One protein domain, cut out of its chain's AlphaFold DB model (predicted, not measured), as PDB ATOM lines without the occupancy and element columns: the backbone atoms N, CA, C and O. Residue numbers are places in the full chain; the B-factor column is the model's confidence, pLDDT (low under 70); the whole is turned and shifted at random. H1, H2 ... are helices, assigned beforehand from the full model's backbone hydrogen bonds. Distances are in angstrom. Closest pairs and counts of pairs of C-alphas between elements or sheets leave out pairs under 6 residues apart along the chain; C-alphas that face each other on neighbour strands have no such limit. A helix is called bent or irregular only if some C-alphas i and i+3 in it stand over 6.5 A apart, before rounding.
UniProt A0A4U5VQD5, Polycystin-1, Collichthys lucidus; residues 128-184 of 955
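This is residues 128 to 184 of the 955 residues of the protein "Polycystin-1" of Collichthys lucidus (UniProt A0A4U5VQD5). What shape is it? Two long helices, H1 and H2, make an open, flat V that narrows at the tight link, residues 150 to 153, with the space between the arms of the V empty. H2 is the longer one and bends towards its far end. What is it made of? The printed part has 57 residues with two named helices, H1 then H2, and no named strand; its class is all helix. How spread out is it? It is only just extended, close to loose, with a radius of gyration of the C-alphas of 15.5 A and spans of 44 by 32 by 8 A.

Where does the first helix run? H1, residues 128 to 149, goes from C-alpha 128 at (104.316, 84.703, 125.066) over 31.8 A to C-alpha 149 at (127.778, 88.640, 146.195). And the second? H2, residues 154 to 184, was assigned as one helix by its hydrogen bonds but is bent: C-alphas 173 and 176 are 6.5 A apart. Its arms are H2a, residues 154 to 173, 28.1 A long, and H2b, residues 176 to 184, ending at C-alpha 184 at (89.114, 97.272, 145.350).

How does H1 stand to H2a? They are close but not clearly touching, the closest C-alphas being those of Gly 149 and Val 157, 7.7 A apart. They run opposite ways at a shallow tilt of 32 degrees. Where is H2b? It is near H2a, at a shallow tilt of 29 degrees, and apart from H1. What do the backbones show? Every O i to N i+4 pair is within hydrogen-bond range in H2a and H2b, and 17 of 18 are in H1.

How large is it? The two C-alphas farthest apart, those of Phe 151 and Thr 184, are 44.4 A apart. Is it unbroken and confident? The printed part has no cut, its mean pLDDT is 87.7, and no printed residue is under 70.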
ATOM      1  N   CYS A 128     103.201  85.500 125.582       76.88
ATOM      2  CA  CYS A 128     104.316  84.703 125.066       76.88
ATOM      3  C   CYS A 128     105.656  85.460 125.037       76.88
ATOM      4  O   CYS A 128     106.694  84.807 125.044       76.88
ATOM      5  N   VAL A 129     105.646  86.798 125.036       85.00
ATOM      6  CA  VAL A 129     106.854  87.645 125.104       85.00
ATOM      7  C   VAL A 129     107.177  88.060 126.547       85.00
ATOM      8  O   VAL A 129     108.340  88.054 126.948       85.00
ATOM      9  N   ILE A 130     106.162  88.359 127.363       86.69
ATOM     10  CA  ILE A 130     106.335  88.805 128.755       86.69
ATOM     11  C   ILE A 130     106.939  87.699 129.630       86.69
ATOM     12  O   ILE A 130     107.859  87.974 130.396       86.69
ATOM     13  N   TYR A 131     106.487  86.444 129.517       85.50
ATOM     14  CA  TYR A 131     107.031  85.356 130.342       85.50
ATOM     15  C   TYR A 131     108.539  85.092 130.138       85.50
ATOM     16  O   TYR A 131     109.249  85.044 131.146       85.50
ATOM     17  N   PRO A 132     109.081  84.950 128.907       89.50
ATOM     18  CA  PRO A 132     110.525  84.819 128.723       89.50
ATOM     19  C   PRO A 132     111.283  86.100 129.093       89.50
ATOM     20  O   PRO A 132     112.364  85.990 129.662       89.50
ATOM     21  N   LEU A 133     110.723  87.297 128.872       91.00
ATOM     22  CA  LEU A 133     111.353  88.552 129.306       91.00
ATOM     23  C   LEU A 133     111.514  88.615 130.835       91.00
ATOM     24  O   LEU A 133     112.587  88.953 131.329       91.00
ATOM     25  N   VAL A 134     110.486  88.218 131.594       92.50
ATOM     26  CA  VAL A 134     110.546  88.110 133.064       92.50
ATOM     27  C   VAL A 134     111.537  87.027 133.509       92.50
ATOM     28  O   VAL A 134     112.257  87.232 134.483       92.50
ATOM     29  N   ALA A 135     111.628  85.901 132.795       90.50
ATOM     30  CA  ALA A 135     112.609  84.855 133.093       90.50
ATOM     31  C   ALA A 135     114.059  85.313 132.838       90.50
ATOM     32  O   ALA A 135     114.938  85.034 133.653       90.50
ATOM     33  N   VAL A 136     114.306  86.057 131.753       94.44
ATOM     34  CA  VAL A 136     115.608  86.675 131.449       94.44
ATOM     35  C   VAL A 136     115.963  87.734 132.493       94.44
ATOM     36  O   VAL A 136     117.081  87.721 133.000       94.44
ATOM     37  N   LEU A 137     115.015  88.593 132.882       94.81
ATOM     38  CA  LEU A 137     115.219  89.590 133.937       94.81
ATOM     39  C   LEU A 137     115.549  88.931 135.286       94.81
ATOM     40  O   LEU A 137     116.497  89.337 135.951       94.81
ATOM     41  N   LEU A 138     114.823  87.875 135.669       93.81
ATOM     42  CA  LEU A 138     115.103  87.109 136.887       93.81
ATOM     43  C   LEU A 138     116.494  86.453 136.834       93.81
ATOM     44  O   LEU A 138     117.234  86.509 137.814       93.81
ATOM     45  N   GLY A 139     116.867  85.873 135.688       93.38
ATOM     46  CA  GLY A 139     118.195  85.302 135.458       93.38
ATOM     47  C   GLY A 139     119.313  86.342 135.547       93.38
ATOM     48  O   GLY A 139     120.326  86.089 136.197       93.38
ATOM     49  N   ALA A 140     119.112  87.531 134.974       94.06
ATOM     50  CA  ALA A 140     120.046  88.650 135.066       94.06
ATOM     51  C   ALA A 140     120.207  89.138 136.515       94.06
ATOM     52  O   ALA A 140     121.334  89.275 136.988       94.06
ATOM     53  N   CYS A 141     119.109  89.310 137.259       92.38
ATOM     54  CA  CYS A 141     119.154  89.659 138.681       92.38
ATOM     55  C   CYS A 141     119.907  88.606 139.514       92.38
ATOM     56  O   CYS A 141     120.732  88.967 140.351       92.38
ATOM     57  N   LEU A 142     119.679  87.312 139.267       91.06
ATOM     58  CA  LEU A 142     120.403  86.228 139.943       91.06
ATOM     59  C   LEU A 142     121.896  86.203 139.578       91.06
ATOM     60  O   LEU A 142     122.727  85.983 140.458       91.06
ATOM     61  N   ALA A 143     122.252  86.472 138.319       91.00
ATOM     62  CA  ALA A 143     123.644  86.575 137.883       91.00
ATOM     63  C   ALA A 143     124.360  87.772 138.533       91.00
ATOM     64  O   ALA A 143     125.467  87.615 139.039       91.00
ATOM     65  N   VAL A 144     123.708  88.939 138.599       90.69
ATOM     66  CA  VAL A 144     124.217  90.130 139.302       90.69
ATOM     67  C   VAL A 144     124.422  89.831 140.791       90.69
ATOM     68  O   VAL A 144     125.515  90.057 141.305       90.69
ATOM     69  N   VAL A 145     123.430  89.251 141.477       90.06
ATOM     70  CA  VAL A 145     123.553  88.878 142.899       90.06
ATOM     71  C   VAL A 145     124.668  87.850 143.122       90.06
ATOM     72  O   VAL A 145     125.416  87.979 144.087       90.06
ATOM     73  N   GLY A 146     124.837  86.868 142.232       87.06
ATOM     74  CA  GLY A 146     125.918  85.881 142.322       87.06
ATOM     75  C   GLY A 146     127.314  86.482 142.118       87.06
ATOM     76  O   GLY A 146     128.224  86.196 142.894       87.06
ATOM     77  N   LEU A 147     127.479  87.342 141.108       88.44
ATOM     78  CA  LEU A 147     128.753  87.995 140.796       88.44
ATOM     79  C   LEU A 147     129.158  88.982 141.894       88.44
ATOM     80  O   LEU A 147     130.211  88.810 142.506       88.44
ATOM     81  N   TYR A 148     128.315  89.974 142.201       88.06
ATOM     82  CA  TYR A 148     128.618  90.971 143.235       88.06
ATOM     83  C   TYR A 148     128.668  90.350 144.636       88.06
ATOM     84  O   TYR A 148     129.533  90.715 145.429       88.06
ATOM     85  N   GLY A 149     127.808  89.364 144.923       84.56
ATOM     86  CA  GLY A 149     127.778  88.640 146.195       84.56
ATOM     87  C   GLY A 149     129.101  87.957 146.552       84.56
ATOM     88  O   GLY A 149     129.434  87.868 147.731       84.56
ATOM     89  N   SER A 150     129.889  87.542 145.552       82.44
ATOM     90  CA  SER A 150     131.204  86.919 145.767       82.44
ATOM     91  C   SER A 150     132.274  87.862 146.339       82.44
ATOM     92  O   SER A 150     133.264  87.386 146.892       82.44
ATOM     93  N   PHE A 151     132.062  89.183 146.263       84.44
ATOM     94  CA  PHE A 151     132.976  90.211 146.778       84.44
ATOM     95  C   PHE A 151     132.521  90.831 148.114       84.44
ATOM     96  O   PHE A 151     133.205  91.705 148.648       84.44
ATOM     97  N   LEU A 152     131.370  90.422 148.664       84.12
ATOM     98  CA  LEU A 152     130.816  91.012 149.887       84.12
ATOM     99  C   LEU A 152     131.444  90.418 151.156       84.12
ATOM    100  O   LEU A 152     131.591  89.205 151.296       84.12
ATOM    101  N   SER A 153     131.745  91.275 152.134       84.38
ATOM    102  CA  SER A 153     132.176  90.846 153.469       84.38
ATOM    103  C   SER A 153     130.998  90.342 154.317       84.38
ATOM    104  O   SER A 153     129.846  90.718 154.089       84.38
ATOM    105  N   ARG A 154     131.285  89.533 155.352       82.06
ATOM    106  CA  ARG A 154     130.286  88.952 156.283       82.06
ATOM    107  C   ARG A 154     129.261  89.978 156.796       82.06
ATOM    108  O   ARG A 154     128.068  89.687 156.838       82.06
ATOM    109  N   THR A 155     129.709  91.187 157.140       84.12
ATOM    110  CA  THR A 155     128.854  92.273 157.652       84.12
ATOM    111  C   THR A 155     127.959  92.891 156.575       84.12
ATOM    112  O   THR A 155     126.806  93.211 156.857       84.12
ATOM    113  N   VAL A 156     128.435  93.014 155.332       88.06
ATOM    114  CA  VAL A 156     127.617  93.505 154.209       88.06
ATOM    115  C   VAL A 156     126.613  92.443 153.755       88.06
ATOM    116  O   VAL A 156     125.465  92.783 153.486       88.06
ATOM    117  N   VAL A 157     126.985  91.158 153.771       87.75
ATOM    118  CA  VAL A 157     126.046  90.039 153.549       87.75
ATOM    119  C   VAL A 157     124.936  90.031 154.608       87.75
ATOM    120  O   VAL A 157     123.769  89.855 154.261       87.75
ATOM    121  N   LEU A 158     125.262  90.286 155.881       87.12
ATOM    122  CA  LEU A 158     124.265  90.442 156.945       87.12
ATOM    123  C   LEU A 158     123.329  91.635 156.691       87.12
ATOM    124  O   LEU A 158     122.111  91.470 156.746       87.12
ATOM    125  N   MET A 159     123.868  92.817 156.379       89.94
ATOM    126  CA  MET A 159     123.047  93.999 156.080       89.94
ATOM    127  C   MET A 159     122.146  93.776 154.855       89.94
ATOM    128  O   MET A 159     120.974  94.151 154.881       89.94
ATOM    129  N   TRP A 160     122.646  93.091 153.823       90.62
ATOM    130  CA  TRP A 160     121.862  92.703 152.650       90.62
ATOM    131  C   TRP A 160     120.753  91.698 152.994       90.62
ATOM    132  O   TRP A 160     119.622  91.871 152.548       90.62
ATOM    133  N   LEU A 161     121.024  90.699 153.843       88.19
ATOM    134  CA  LEU A 161     120.017  89.737 154.307       88.19
ATOM    135  C   LEU A 161     118.904  90.414 155.129       88.19
ATOM    136  O   LEU A 161     117.727  90.118 154.929       88.19
ATOM    137  N   VAL A 162     119.258  91.351 156.015       89.50
ATOM    138  CA  VAL A 162     118.292  92.143 156.801       89.50
ATOM    139  C   VAL A 162     117.480  93.081 155.898       89.50
ATOM    140  O   VAL A 162     116.262  93.188 156.062       89.50
ATOM    141  N   SER A 163     118.112  93.710 154.903       92.19
ATOM    142  CA  SER A 163     117.435  94.528 153.889       92.19
ATOM    143  C   SER A 163     116.470  93.698 153.030       92.19
ATOM    144  O   SER A 163     115.313  94.073 152.871       92.19
ATOM    145  N   ALA A 164     116.881  92.518 152.560       90.06
ATOM    146  CA  ALA A 164     116.023  91.611 151.797       90.06
ATOM    147  C   ALA A 164     114.836  91.085 152.626       90.06
ATOM    148  O   ALA A 164     113.710  91.036 152.130       90.06
ATOM    149  N   LEU A 165     115.057  90.739 153.901       88.00
ATOM    150  CA  LEU A 165     113.998  90.292 154.811       88.00
ATOM    151  C   LEU A 165     112.986  91.412 155.095       88.00
ATOM    152  O   LEU A 165     111.780  91.173 155.062       88.00
ATOM    153  N   SER A 166     113.453  92.638 155.336       89.88
ATOM    154  CA  SER A 166     112.584  93.800 155.577       89.88
ATOM    155  C   SER A 166     111.869  94.286 154.309       89.88
ATOM    156  O   SER A 166     110.695  94.651 154.383       89.88
ATOM    157  N   ALA A 167     112.491  94.195 153.131       92.75
ATOM    158  CA  ALA A 167     111.830  94.428 151.844       92.75
ATOM    159  C   ALA A 167     110.733  93.380 151.566       92.75
ATOM    160  O   ALA A 167     109.637  93.722 151.124       92.75
ATOM    161  N   PHE A 168     110.980  92.106 151.895       89.12
ATOM    162  CA  PHE A 168     109.959  91.059 151.815       89.12
ATOM    163  C   PHE A 168     108.801  91.306 152.796       89.12
ATOM    164  O   PHE A 168     107.639  91.241 152.398       89.12
ATOM    165  N   LEU A 169     109.097  91.643 154.056       87.00
ATOM    166  CA  LEU A 169     108.078  91.924 155.073       87.00
ATOM    167  C   LEU A 169     107.247  93.170 154.741       87.00
ATOM    168  O   LEU A 169     106.029  93.132 154.881       87.00
ATOM    169  N   THR A 170     107.859  94.250 154.249       90.62
ATOM    170  CA  THR A 170     107.111  95.435 153.790       90.62
ATOM    171  C   THR A 170     106.297  95.146 152.526       90.62
ATOM    172  O   THR A 170     105.181  95.653 152.411       90.62
ATOM    173  N   SER A 171     106.757  94.267 151.623       91.25
ATOM    174  CA  SER A 171     105.911  93.779 150.523       91.25
ATOM    175  C   SER A 171     104.684  93.026 151.042       91.25
ATOM    176  O   SER A 171     103.562  93.413 150.730       91.25
ATOM    177  N   ALA A 172     104.886  91.993 151.863       84.44
ATOM    178  CA  ALA A 172     103.821  91.087 152.290       84.44
ATOM    179  C   ALA A 172     102.832  91.710 153.294       84.44
ATOM    180  O   ALA A 172     101.642  91.410 153.252       84.44
ATOM    181  N   LEU A 173     103.308  92.568 154.206       86.56
ATOM    182  CA  LEU A 173     102.494  93.135 155.292       86.56
ATOM    183  C   LEU A 173     101.918  94.520 154.980       86.56
ATOM    184  O   LEU A 173     100.930  94.899 155.600       86.56
ATOM    185  N   LEU A 174     102.514  95.275 154.047       87.69
ATOM    186  CA  LEU A 174     102.058  96.627 153.695       87.69
ATOM    187  C   LEU A 174     101.646  96.715 152.225       87.69
ATOM    188  O   LEU A 174     100.494  97.024 151.934       87.69
ATOM    189  N   LEU A 175     102.552  96.431 151.284       87.31
ATOM    190  CA  LEU A 175     102.283  96.682 149.863       87.31
ATOM    191  C   LEU A 175     101.244  95.729 149.269       87.31
ATOM    192  O   LEU A 175     100.497  96.151 148.399       87.31
ATOM    193  N   GLU A 176     101.180  94.468 149.684       88.69
ATOM    194  CA  GLU A 176     100.162  93.513 149.226       88.69
ATOM    195  C   GLU A 176      98.745  93.881 149.704       88.69
ATOM    196  O   GLU A 176      97.892  94.077 148.832       88.69
ATOM    197  N   PRO A 177      98.467  94.084 151.010       87.19
ATOM    198  CA  PRO A 177      97.151  94.550 151.445       87.19
ATOM    199  C   PRO A 177      96.808  95.943 150.891       87.19
ATOM    200  O   PRO A 177      95.691  96.138 150.407       87.19
ATOM    201  N   LEU A 178      97.763  96.883 150.845       87.06
ATOM    202  CA  LEU A 178      97.546  98.206 150.246       87.06
ATOM    203  C   LEU A 178      97.224  98.112 148.747       87.06
ATOM    204  O   LEU A 178      96.296  98.771 148.290       87.06
ATOM    205  N   LYS A 179      97.913  97.252 147.982       86.12
ATOM    206  CA  LYS A 179      97.546  96.963 146.586       86.12
ATOM    207  C   LYS A 179      96.132  96.408 146.509       86.12
ATOM    208  O   LYS A 179      95.385  96.876 145.662       86.12
ATOM    209  N   THR A 180      95.735  95.458 147.363       83.69
ATOM    210  CA  THR A 180      94.356  94.940 147.319       83.69
ATOM    211  C   THR A 180      93.317  96.018 147.619       83.69
ATOM    212  O   THR A 180      92.330  96.071 146.898       83.69
ATOM    213  N   LEU A 181      93.573  96.924 148.569       82.06
ATOM    214  CA  LEU A 181      92.700  98.066 148.869       82.06
ATOM    215  C   LEU A 181      92.637  99.078 147.715       82.06
ATOM    216  O   LEU A 181      91.558  99.552 147.376       82.06
ATOM    217  N   ILE A 182      93.767  99.377 147.068       82.38
ATOM    218  CA  ILE A 182      93.797 100.240 145.877       82.38
ATOM    219  C   ILE A 182      93.061  99.564 144.714       82.38
ATOM    220  O   ILE A 182      92.277 100.218 144.034       82.38
ATOM    221  N   TYR A 183      93.238  98.256 144.499       77.19
ATOM    222  CA  TYR A 183      92.495  97.526 143.472       77.19
ATOM    223  C   TYR A 183      90.991  97.485 143.774       77.19
ATOM    224  O   TYR A 183      90.213  97.736 142.860       77.19
ATOM    225  N   THR A 184      90.550  97.247 145.015       72.50
ATOM    226  CA  THR A 184      89.114  97.272 145.350       72.50
ATOM    227  C   THR A 184      88.517  98.675 145.376       72.50
ATOM    228  O   THR A 184      87.313  98.789 145.192       72.50
TER     229      THR A 184